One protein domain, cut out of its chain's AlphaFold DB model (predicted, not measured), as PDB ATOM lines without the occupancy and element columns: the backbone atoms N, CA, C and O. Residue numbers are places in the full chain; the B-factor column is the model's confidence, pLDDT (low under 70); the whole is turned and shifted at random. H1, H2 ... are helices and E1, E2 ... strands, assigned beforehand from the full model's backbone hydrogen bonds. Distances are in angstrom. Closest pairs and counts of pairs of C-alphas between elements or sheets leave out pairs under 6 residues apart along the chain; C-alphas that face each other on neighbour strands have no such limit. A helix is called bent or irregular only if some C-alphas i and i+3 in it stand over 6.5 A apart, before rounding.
ATOM      1  N   TYR A   6      49.452  43.392   7.839       69.38
ATOM      2  CA  TYR A   6      48.887  42.934   9.104       69.38
ATOM      3  C   TYR A   6      49.691  41.777   9.694       69.38
ATOM      4  O   TYR A   6      50.483  41.125   9.011       69.38
ATOM      5  N   ARG A   7      49.499  41.502  10.985       69.88
ATOM      6  CA  ARG A   7      50.069  40.316  11.635       69.88
ATOM      7  C   ARG A   7      49.200  39.786  12.757       69.88
ATOM      8  O   ARG A   7      48.374  40.514  13.307       69.88
ATOM      9  N   ILE A   8      49.451  38.529  13.119       74.94
ATOM     10  CA  ILE A   8      48.808  37.870  14.251       74.94
ATOM     11  C   ILE A   8      49.601  38.056  15.529       74.94
ATOM     12  O   ILE A   8      50.806  37.787  15.584       74.94
ATOM     13  N   LEU A   9      48.882  38.405  16.593       75.12
ATOM     14  CA  LEU A   9      49.410  38.392  17.948       75.12
ATOM     15  C   LEU A   9      48.663  37.405  18.827       75.12
ATOM     16  O   LEU A   9      47.440  37.271  18.763       75.12
ATOM     17  N   ARG A  10      49.440  36.782  19.708       77.81
ATOM     18  CA  ARG A  10      48.969  36.151  20.936       77.81
ATOM     19  C   ARG A  10      49.352  37.059  22.096       77.81
ATOM     20  O   ARG A  10      50.447  37.618  22.100       77.81
ATOM     21  N   MET A  11      48.470  37.221  23.067       80.69
ATOM     22  CA  MET A  11      48.713  38.046  24.234       80.69
ATOM     23  C   MET A  11      48.165  37.447  25.526       80.69
ATOM     24  O   MET A  11      47.117  36.808  25.560       80.69
ATOM     25  N   ALA A  12      48.860  37.744  26.617       83.50
ATOM     26  CA  ALA A  12      48.351  37.588  27.965       83.50
ATOM     27  C   ALA A  12      48.392  38.947  28.669       83.50
ATOM     28  O   ALA A  12      49.430  39.608  28.711       83.50
ATOM     29  N   LEU A  13      47.261  39.371  29.214       84.25
ATOM     30  CA  LEU A  13      47.081  40.611  29.946       84.25
ATOM     31  C   LEU A  13      46.548  40.285  31.336       84.25
ATOM     32  O   LEU A  13      45.515  39.639  31.473       84.25
ATOM     33  N   LYS A  14      47.233  40.768  32.367       86.00
ATOM     34  CA  LYS A  14      46.833  40.597  33.762       86.00
ATOM     35  C   LYS A  14      46.722  41.947  34.448       86.00
ATOM     36  O   LYS A  14      47.721  42.655  34.567       86.00
ATOM     37  N   HIS A  15      45.529  42.288  34.909       84.12
ATOM     38  CA  HIS A  15      45.270  43.482  35.704       84.12
ATOM     39  C   HIS A  15      45.576  43.256  37.187       84.12
ATOM     40  O   HIS A  15      45.589  42.130  37.685       84.12
ATOM     41  N   THR A  16      45.800  44.350  37.915       82.44
ATOM     42  CA  THR A  16      45.991  44.335  39.376       82.44
ATOM     43  C   THR A  16      44.765  43.867  40.149       82.44
ATOM     44  O   THR A  16      44.915  43.284  41.216       82.44
ATOM     45  N   ASN A  17      43.567  44.047  39.592       82.81
ATOM     46  CA  ASN A  17      42.316  43.542  40.162       82.81
ATOM     47  C   ASN A  17      42.138  42.014  40.008       82.81
ATOM     48  O   ASN A  17      41.075  41.493  40.327       82.81
ATOM     49  N   GLY A  18      43.141  41.307  39.477       77.50
ATOM     50  CA  GLY A  18      43.110  39.861  39.263       77.50
ATOM     51  C   GLY A  18      42.501  39.423  37.929       77.50
ATOM     52  O   GLY A  18      42.584  38.242  37.606       77.50
ATOM     53  N   THR A  19      41.950  40.343  37.126       81.38
ATOM     54  CA  THR A  19      41.426  40.012  35.791       81.38
ATOM     55  C   THR A  19      42.570  39.562  34.892       81.38
ATOM     56  O   THR A  19      43.542  40.297  34.703       81.38
ATOM     57  N   GLU A  20      42.445  38.371  34.317       81.75
ATOM     58  CA  GLU A  20      43.425  37.807  33.397       81.75
ATOM     59  C   GLU A  20      42.758  37.468  32.064       81.75
ATOM     60  O   GLU A  20      41.713  36.823  32.011       81.75
ATOM     61  N   ILE A  21      43.373  37.929  30.983       76.38
ATOM     62  CA  ILE A  21      42.992  37.645  29.607       76.38
ATOM     63  C   ILE A  21      44.173  36.949  28.982       76.38
ATOM     64  O   ILE A  21      45.280  37.476  29.005       76.38
ATOM     65  N   ASN A  22      43.955  35.765  28.433       75.12
ATOM     66  CA  ASN A  22      45.038  34.965  27.903       75.12
ATOM     67  C   ASN A  22      44.605  34.269  26.613       75.12
ATOM     68  O   ASN A  22      43.692  33.450  26.625       75.12
ATOM     69  N   THR A  23      45.300  34.566  25.515       64.50
ATOM     70  CA  THR A  23      45.135  33.891  24.214       64.50
ATOM     71  C   THR A  23      45.764  32.500  24.169       64.50
ATOM     72  O   THR A  23      45.702  31.827  23.143       64.50
ATOM     73  N   ASN A  24      46.478  32.074  25.218       59.44
ATOM     74  CA  ASN A  24      47.255  30.831  25.188       59.44
ATOM     75  C   ASN A  24      46.380  29.574  25.277       59.44
ATOM     76  O   ASN A  24      46.876  28.477  25.026       59.44
ATOM     77  N   ASN A  25      45.086  29.709  25.575       52.75
ATOM     78  CA  ASN A  25      44.162  28.587  25.507       52.75
ATOM     79  C   ASN A  25      43.826  28.278  24.040       52.75
ATOM     80  O   ASN A  25      43.070  28.988  23.390       52.75
ATOM     81  N   LYS A  26      44.409  27.191  23.523       52.62
ATOM     82  CA  LYS A  26      43.991  26.463  22.308       52.62
ATOM     83  C   LYS A  26      43.933  27.235  20.976       52.62
ATOM     84  O   LYS A  26      43.422  26.697  20.004       52.62
ATOM     85  N   GLY A  27      44.523  28.426  20.871       50.62
ATOM     86  CA  GLY A  27      44.739  29.089  19.576       50.62
ATOM     87  C   GLY A  27      43.482  29.633  18.890       50.62
ATOM     88  O   GLY A  27      43.542  29.934  17.701       50.62
ATOM     89  N   GLU A  28      42.373  29.774  19.619       54.16
ATOM     90  CA  GLU A  28      41.111  30.287  19.072       54.16
ATOM     91  C   GLU A  28      41.024  31.818  19.107       54.16
ATOM     92  O   GLU A  28      40.356  32.400  18.255       54.16
ATOM     93  N   ASP A  29      41.753  32.473  20.016       61.28
ATOM     94  CA  ASP A  29      41.735  33.927  20.184       61.28
ATOM     95  C   ASP A  29      42.997  34.556  19.575       61.28
ATOM     96  O   ASP A  29      44.108  34.445  20.098       61.28
ATOM     97  N   ILE A  30      42.812  35.208  18.433       67.62
ATOM     98  CA  ILE A  30      43.840  35.833  17.606       67.62
ATOM     99  C   ILE A  30      43.530  37.321  17.517       67.62
ATOM    100  O   ILE A  30      42.382  37.701  17.310       67.62
ATOM    101  N   LEU A  31      44.554  38.165  17.619       73.06
ATOM    102  CA  LEU A  31      44.439  39.589  17.329       73.06
ATOM    103  C   LEU A  31      45.095  39.905  15.984       73.06
ATOM    104  O   LEU A  31      46.203  39.436  15.723       73.06
ATOM    105  N   TYR A  32      44.434  40.722  15.169       73.69
ATOM    106  CA  TYR A  32      44.972  41.240  13.916       73.69
ATOM    107  C   TYR A  32      45.289  42.720  14.072       73.69
ATOM    108  O   TYR A  32      44.428  43.517  14.453       73.69
ATOM    109  N   ILE A  33      46.529  43.085  13.772       74.06
ATOM    110  CA  ILE A  33      47.035  44.446  13.959       74.06
ATOM    111  C   ILE A  33      47.800  44.900  12.718       74.06
ATOM    112  O   ILE A  33      48.463  44.079  12.080       74.06
ATOM    113  N   THR A  34      47.735  46.194  12.424       72.44
ATOM    114  CA  THR A  34      48.638  46.910  11.513       72.44
ATOM    115  C   THR A  34      49.681  47.688  12.321       72.44
ATOM    116  O   THR A  34      49.781  47.541  13.543       72.44
ATOM    117  N   ASN A  35      50.503  48.498  11.654       67.81
ATOM    118  CA  ASN A  35      51.399  49.435  12.342       67.81
ATOM    119  C   ASN A  35      50.622  50.487  13.148       67.81
ATOM    120  O   ASN A  35      51.111  50.963  14.170       67.81
ATOM    121  N   ASP A  36      49.408  50.814  12.705       68.25
ATOM    122  CA  ASP A  36      48.698  52.006  13.160       68.25
ATOM    123  C   ASP A  36      47.472  51.676  14.017       68.25
ATOM    124  O   ASP A  36      47.039  52.499  14.824       68.25
ATOM    125  N   CYS A  37      46.895  50.478  13.875       68.25
ATOM    126  CA  CYS A  37      45.678  50.110  14.591       68.25
ATOM    127  C   CYS A  37      45.478  48.598  14.765       68.25
ATOM    128  O   CYS A  37      46.119  47.767  14.123       68.25
ATOM    129  N   ILE A  38      44.531  48.239  15.636       71.88
ATOM    130  CA  ILE A  38      43.936  46.900  15.668       71.88
ATOM    131  C   ILE A  38      42.831  46.850  14.615       71.88
ATOM    132  O   ILE A  38      41.871  47.610  14.700       71.88
ATOM    133  N   LEU A  39      42.941  45.903  13.685       64.62
ATOM    134  CA  LEU A  39      41.900  45.624  12.692       64.62
ATOM    135  C   LEU A  39      40.748  44.823  13.300       64.62
ATOM    136  O   LEU A  39      39.590  44.983  12.930       64.62
ATOM    137  N   GLY A  40      41.066  43.935  14.241       67.12
ATOM    138  CA  GLY A  40      40.083  43.092  14.904       67.12
ATOM    139  C   GLY A  40      40.719  41.854  15.513       67.12
ATOM    140  O   GLY A  40      41.900  41.837  15.858       67.12
ATOM    141  N   GLY A  41      39.934  40.793  15.643       67.44
ATOM    142  CA  GLY A  41      40.388  39.512  16.172       67.44
ATOM    143  C   GLY A  41      39.251  38.526  16.342       67.44
ATOM    144  O   GLY A  41      38.087  38.844  16.098       67.44
ATOM    145  N   THR A  42      39.604  37.328  16.768       64.38
ATOM    146  CA  THR A  42      38.658  36.289  17.154       64.38
ATOM    147  C   THR A  42      38.472  36.279  18.673       64.38
ATOM    148  O   THR A  42      39.324  36.749  19.433       64.38
ATOM    149  N   GLY A  43      37.314  35.789  19.116       66.50
ATOM    150  CA  GLY A  43      36.983  35.680  20.535       66.50
ATOM    151  C   GLY A  43      36.614  37.001  21.208       66.50
ATOM    152  O   GLY A  43      36.082  37.925  20.592       66.50
ATOM    153  N   ARG A  44      36.863  37.081  22.520       69.31
ATOM    154  CA  ARG A  44      36.455  38.226  23.366       69.31
ATOM    155  C   ARG A  44      37.507  39.330  23.457       69.31
ATOM    156  O   ARG A  44      37.249  40.393  24.017       69.31
ATOM    157  N   ILE A  45      38.695  39.090  22.917       74.00
ATOM    158  CA  ILE A  45      39.854  39.965  23.103       74.00
ATOM    159  C   ILE A  45      39.712  41.302  22.379       74.00
ATOM    160  O   ILE A  45      39.934  42.321  23.031       74.00
ATOM    161  N   PRO A  46      39.300  41.362  21.098       72.62
ATOM    162  CA  PRO A  46      39.122  42.646  20.423       72.62
ATOM    163  C   PRO A  46      38.078  43.498  21.132       72.62
ATOM    164  O   PRO A  46      38.316  44.668  21.398       72.62
ATOM    165  N   GLN A  47      36.962  42.880  21.526       72.44
ATOM    166  CA  GLN A  47      35.888  43.549  22.259       72.44
ATOM    167  C   GLN A  47      36.387  44.132  23.580       72.44
ATOM    168  O   GLN A  47      36.016  45.246  23.932       72.44
ATOM    169  N   TYR A  48      37.246  43.403  24.298       76.69
ATOM    170  CA  TYR A  48      37.849  43.895  25.527       76.69
ATOM    171  C   TYR A  48      38.831  45.045  25.270       76.69
ATOM    172  O   TYR A  48      38.741  46.088  25.909       76.69
ATOM    173  N   LEU A  49      39.747  44.889  24.312       78.81
ATOM    174  CA  LEU A  49      40.768  45.893  23.992       78.81
ATOM    175  C   LEU A  49      40.197  47.177  23.384       78.81
ATOM    176  O   LEU A  49      40.815  48.230  23.514       78.81
ATOM    177  N   MET A  50      39.033  47.102  22.742       76.62
ATOM    178  CA  MET A  50      38.323  48.266  22.213       76.62
ATOM    179  C   MET A  50      37.573  49.057  23.298       76.62
ATOM    180  O   MET A  50      37.044  50.130  23.011       76.62
ATOM    181  N   GLN A  51      37.538  48.583  24.550       79.62
ATOM    182  CA  GLN A  51      36.922  49.335  25.645       79.62
ATOM    183  C   GLN A  51      37.711  50.625  25.949       79.62
ATOM    184  O   GLN A  51      38.945  50.615  25.909       79.62
ATOM    185  N   PRO A  52      37.048  51.737  26.325       77.94
ATOM    186  CA  PRO A  52      37.711  53.027  26.552       77.94
ATOM    187  C   PRO A  52      38.867  52.989  27.564       77.94
ATOM    188  O   PRO A  52      39.870  53.676  27.381       77.94
ATOM    189  N   GLN A  53      38.756  52.160  28.604       81.88
ATOM    190  CA  GLN A  53      39.795  51.961  29.620       81.88
ATOM    191  C   GLN A  53      41.061  51.264  29.098       81.88
ATOM    192  O   GLN A  53      42.108  51.329  29.740       81.88
ATOM    193  N   MET A  54      40.999  50.625  27.928       82.25
ATOM    194  CA  MET A  54      42.099  49.837  27.370       82.25
ATOM    195  C   MET A  54      42.995  50.622  26.406       82.25
ATOM    196  O   MET A  54      43.971  50.069  25.899       82.25
ATOM    197  N   LYS A  55      42.743  51.925  26.202       83.94
ATOM    198  CA  LYS A  55      43.498  52.782  25.266       83.94
ATOM    199  C   LYS A  55      45.016  52.735  25.458       83.94
ATOM    200  O   LYS A  55      45.753  52.697  24.478       83.94
ATOM    201  N   THR A  56      45.499  52.696  26.699       86.19
ATOM    202  CA  THR A  56      46.944  52.635  26.980       86.19
ATOM    203  C   THR A  56      47.555  51.303  26.543       86.19
ATOM    204  O   THR A  56      48.653  51.277  25.996       86.19
ATOM    205  N   VAL A  57      46.838  50.194  26.749       84.56
ATOM    206  CA  VAL A  57      47.274  48.863  26.299       84.56
ATOM    207  C   VAL A  57      47.224  48.784  24.774       84.56
ATOM    208  O   VAL A  57      48.164  48.291  24.162       84.56
ATOM    209  N   LEU A  58      46.169  49.330  24.162       82.00
ATOM    210  CA  LEU A  58      45.998  49.420  22.712       82.00
ATOM    211  C   LEU A  58      47.139  50.195  22.035       82.00
ATOM    212  O   LEU A  58      47.728  49.712  21.071       82.00
ATOM    213  N   SER A  59      47.470  51.376  22.557       83.25
ATOM    214  CA  SER A  59      48.571  52.195  22.043       83.25
ATOM    215  C   SER A  59      49.905  51.460  22.152       83.25
ATOM    216  O   SER A  59      50.681  51.459  21.197       83.25
ATOM    217  N   GLU A  60      50.149  50.769  23.270       85.50
ATOM    218  CA  GLU A  60      51.381  50.003  23.434       85.50
ATOM    219  C   GLU A  60      51.440  48.810  22.473       85.50
ATOM    220  O   GLU A  60      52.493  48.565  21.893       85.50
ATOM    221  N   LEU A  61      50.315  48.121  22.242       82.38
ATOM    222  CA  LEU A  61      50.208  47.041  21.256       82.38
ATOM    223  C   LEU A  61      50.549  47.515  19.837       82.38
ATOM    224  O   LEU A  61      51.310  46.834  19.152       82.38
ATOM    225  N   CYS A  62      50.040  48.674  19.409       79.81
ATOM    226  CA  CYS A  62      50.363  49.245  18.093       79.81
ATOM    227  C   CYS A  62      51.832  49.691  18.033       79.81
ATOM    228  O   CYS A  62      52.548  49.415  17.079       79.81
ATOM    229  N   ARG A  63      52.358  50.289  19.107       82.06
ATOM    230  CA  ARG A  63      53.769  50.687  19.152       82.06
ATOM    231  C   ARG A  63      54.704  49.490  18.986       82.06
ATOM    232  O   ARG A  63      55.654  49.554  18.210       82.06
ATOM    233  N   ILE A  64      54.449  48.395  19.704       79.25
ATOM    234  CA  ILE A  64      55.270  47.180  19.605       79.25
ATOM    235  C   ILE A  64      54.975  46.382  18.332       79.25
ATOM    236  O   ILE A  64      55.792  45.537  17.960       79.25
ATOM    237  N   SER A  65      53.833  46.617  17.669       74.25
ATOM    238  CA  SER A  65      53.506  45.950  16.410       74.25
ATOM    239  C   SER A  65      54.503  46.322  15.313       74.25
ATOM    240  O   SER A  65      54.851  45.485  14.499       74.25
ATOM    241  N   THR A  66      55.098  47.509  15.359       74.00
ATOM    242  CA  THR A  66      56.124  47.924  14.389       74.00
ATOM    243  C   THR A  66      57.398  47.057  14.396       74.00
ATOM    244  O   THR A  66      58.162  47.076  13.432       74.00
ATOM    245  N   TYR A  67      57.643  46.260  15.448       73.44
ATOM    246  CA  TYR A  67      58.847  45.428  15.555       73.44
ATOM    247  C   TYR A  67      58.896  44.343  14.463       73.44
ATOM    248  O   TYR A  67      57.972  43.539  14.402       73.44
ATOM    249  N   PRO A  68      59.958  44.224  13.649       61.97
ATOM    250  CA  PRO A  68      59.943  43.378  12.450       61.97
ATOM    251  C   PRO A  68      60.029  41.862  12.714       61.97
ATOM    252  O   PRO A  68      59.697  41.074  11.832       61.97
ATOM    253  N   GLY A  69      60.466  41.429  13.902       65.81
ATOM    254  CA  GLY A  69      60.682  40.008  14.207       65.81
ATOM    255  C   GLY A  69      59.430  39.252  14.672       65.81
ATOM    256  O   GLY A  69      58.624  39.775  15.442       65.81
ATOM    257  N   CYS A  70      59.308  37.983  14.266       67.12
ATOM    258  CA  CYS A  70      58.311  37.030  14.771       67.12
ATOM    259  C   CYS A  70      58.891  36.114  15.865       67.12
ATOM    260  O   CYS A  70      60.104  35.982  15.998       67.12
ATOM    261  N   GLY A  71      58.031  35.484  16.673       63.06
ATOM    262  CA  GLY A  71      58.439  34.558  17.743       63.06
ATOM    263  C   GLY A  71      59.048  35.229  18.981       63.06
ATOM    264  O   GLY A  71      59.266  34.570  19.995       63.06
ATOM    265  N   TYR A  72      59.280  36.542  18.936       69.19
ATOM    266  CA  TYR A  72      59.754  37.306  20.081       69.19
ATOM    267  C   TYR A  72      58.631  37.512  21.104       69.19
ATOM    268  O   TYR A  72      57.516  37.909  20.755       69.19
ATOM    269  N   CYS A  73      58.945  37.255  22.375       79.69
ATOM    270  CA  CYS A  73      58.047  37.484  23.498       79.69
ATOM    271  C   CYS A  73      58.340  38.850  24.114       79.69
ATOM    272  O   CYS A  73      59.368  39.053  24.761       79.69
ATOM    273  N   TRP A  74      57.419  39.786  23.926       82.44
ATOM    274  CA  TRP A  74      57.513  41.123  24.476       82.44
ATOM    275  C   TRP A  74      56.726  41.216  25.783       82.44
ATOM    276  O   TRP A  74      55.570  40.800  25.851       82.44
ATOM    277  N   LYS A  75      57.349  41.749  26.838       86.75
ATOM    278  CA  LYS A  75      56.750  41.856  28.176       86.75
ATOM    279  C   LYS A  75      56.807  43.293  28.671       86.75
ATOM    280  O   LYS A  75      57.849  43.941  28.605       86.75
ATOM    281  N   ARG A  76      55.706  43.768  29.247       85.31
ATOM    282  CA  ARG A  76      55.600  45.100  29.843       85.31
ATOM    283  C   ARG A  76      54.793  45.064  31.110       85.31
ATOM    284  O   ARG A  76      53.812  44.338  31.234       85.31
ATOM    285  N   ARG A  77      55.217  45.889  32.055       87.31
ATOM    286  CA  ARG A  77      54.544  46.074  33.326       87.31
ATOM    287  C   ARG A  77      54.262  47.552  33.517       87.31
ATOM    288  O   ARG A  77      55.161  48.376  33.386       87.31
ATOM    289  N   SER A  78      53.015  47.846  33.840       85.81
ATOM    290  CA  SER A  78      52.563  49.112  34.396       85.81
ATOM    291  C   SER A  78      52.247  48.927  35.887       85.81
ATOM    292  O   SER A  78      52.384  47.828  36.437       85.81
ATOM    293  N   ARG A  79      51.818  50.006  36.544       85.50
ATOM    294  CA  ARG A  79      51.243  49.951  37.893       85.50
ATOM    295  C   ARG A  79      49.975  49.099  37.914       85.50
ATOM    296  O   ARG A  79      49.812  48.311  38.833       85.50
ATOM    297  N   ASP A  80      49.166  49.185  36.859       83.81
ATOM    298  CA  ASP A  80      47.800  48.638  36.841       83.81
ATOM    299  C   ASP A  80      47.653  47.335  36.043       83.81
ATOM    300  O   ASP A  80      46.621  46.665  36.112       83.81
ATOM    301  N   TRP A  81      48.677  46.960  35.271       84.94
ATOM    302  CA  TRP A  81      48.619  45.789  34.400       84.94
ATOM    303  C   TRP A  81      49.995  45.220  34.046       84.94
ATOM    304  O   TRP A  81      51.025  45.894  34.104       84.94
ATOM    305  N   LYS A  82      50.002  43.952  33.638       86.56
ATOM    306  CA  LYS A  82      51.126  43.242  33.025       86.56
ATOM    307  C   LYS A  82      50.675  42.708  31.672       86.56
ATOM    308  O   LYS A  82      49.664  42.020  31.604       86.56
ATOM    309  N   LEU A  83      51.422  43.021  30.623       85.19
ATOM    310  CA  LEU A  83      51.162  42.600  29.255       85.19
ATOM    311  C   LEU A  83      52.315  41.723  28.776       85.19
ATOM    312  O   LEU A  83      53.484  42.075  28.931       85.19
ATOM    313  N   MET A  84      51.975  40.600  28.169       84.62
ATOM    314  CA  MET A  84      52.880  39.736  27.435       84.62
ATOM    315  C   MET A  84      52.311  39.537  26.036       84.62
ATOM    316  O   MET A  84      51.122  39.268  25.900       84.62
ATOM    317  N   VAL A  85      53.143  39.666  25.010       81.75
ATOM    318  CA  VAL A  85      52.742  39.573  23.604       81.75
ATOM    319  C   VAL A  85      53.738  38.709  22.857       81.75
ATOM    320  O   VAL A  85      54.945  38.876  23.010       81.75
ATOM    321  N   VAL A  86      53.233  37.793  22.044       78.75
ATOM    322  CA  VAL A  86      54.021  36.940  21.162       78.75
ATOM    323  C   VAL A  86      53.522  37.150  19.741       78.75
ATOM    324  O   VAL A  86      52.344  36.936  19.445       78.75
ATOM    325  N   PHE A  87      54.423  37.566  18.857       75.00
ATOM    326  CA  PHE A  87      54.111  37.728  17.442       75.00
ATOM    327  C   PHE A  87      54.127  36.357  16.772       75.00
ATOM    328  O   PHE A  87      55.179  35.728  16.655       75.00
ATOM    329  N   GLY A  88      52.945  35.881  16.378       65.06
ATOM    330  CA  GLY A  88      52.780  34.543  15.812       65.06
ATOM    331  C   GLY A  88      53.328  34.429  14.394       65.06
ATOM    332  O   GLY A  88      53.732  33.344  13.989       65.06
TER     333      GLY A  88
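AT A GLANCE: This is residues 6 to 88 of the 321 residues of an uncharacterized protein of Colletotrichum sublineola (UniProt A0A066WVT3). A twisted sheet of six strands, built about the long, bent strand E1, curls round helix H2; short H1 makes a corner with H2. The printed part has 83 residues, with two named helices and six named strands in the order E1, E2, E3, E4, H1, H2, E5, E6. The sheet is branched, its neighbour pairs antiparallel, and the class is mixed, helices and strands. The whole is compact, with a radius of gyration of the C-alphas of 11.6 A and spans of 32 by 25 by 23 A.

IN THESE COORDINATES: E1, residues 6 to 15, runs 26.9 A from C-alpha 6 at (48.887, 42.934, 9.104). E2 is residues 20 to 22, E3 31 to 33, E4 38 to 41 and E5 73 to 77. E6, residues 81 to 87, runs 19.6 A to C-alpha 87 at (54.111, 37.728, 17.442). H1 is residues 45 to 49; H2, residues 52 to 65, is 20.1 A long and irregular, with C-alphas 53 and 56 7.7 A apart.

HOW THE PARTS SIT: E1 bends by 53 degrees at residue 10. On one side of it lie E3, with N 9 and O 31 3.0 A apart, and E2, its hairpin partner, with N 13 and O 21 2.7 A apart. On the other side lies E6, with N 12 and O 84 2.8 A apart. E3 and E4 form a hairpin, N 32 to O 40 2.9 A; E5 and E6 form another, N 74 to O 85 2.8 A. H2 is on the sheet; its closest C-alphas to E6 are Val 57 and Leu 83, 7.9 A. H1 is on the sheet at a height of 6.4 A. H1 and H2 touch only at the corner, H2 with residues 54 to 58 alone; the closest C-alphas, of Leu 49 and Leu 58, are 6.4 A apart. Every O i to N i+4 pair is within hydrogen-bond range in H1, 8 of 10 in H2.

THE WHOLE: The farthest C-alphas, of Asn 17 and Pro 68, are 32.8 A apart. The printed part has no cut and no long link. Confidence is under 70 in 25 residues, among them 23 to 30 and 39 to 44.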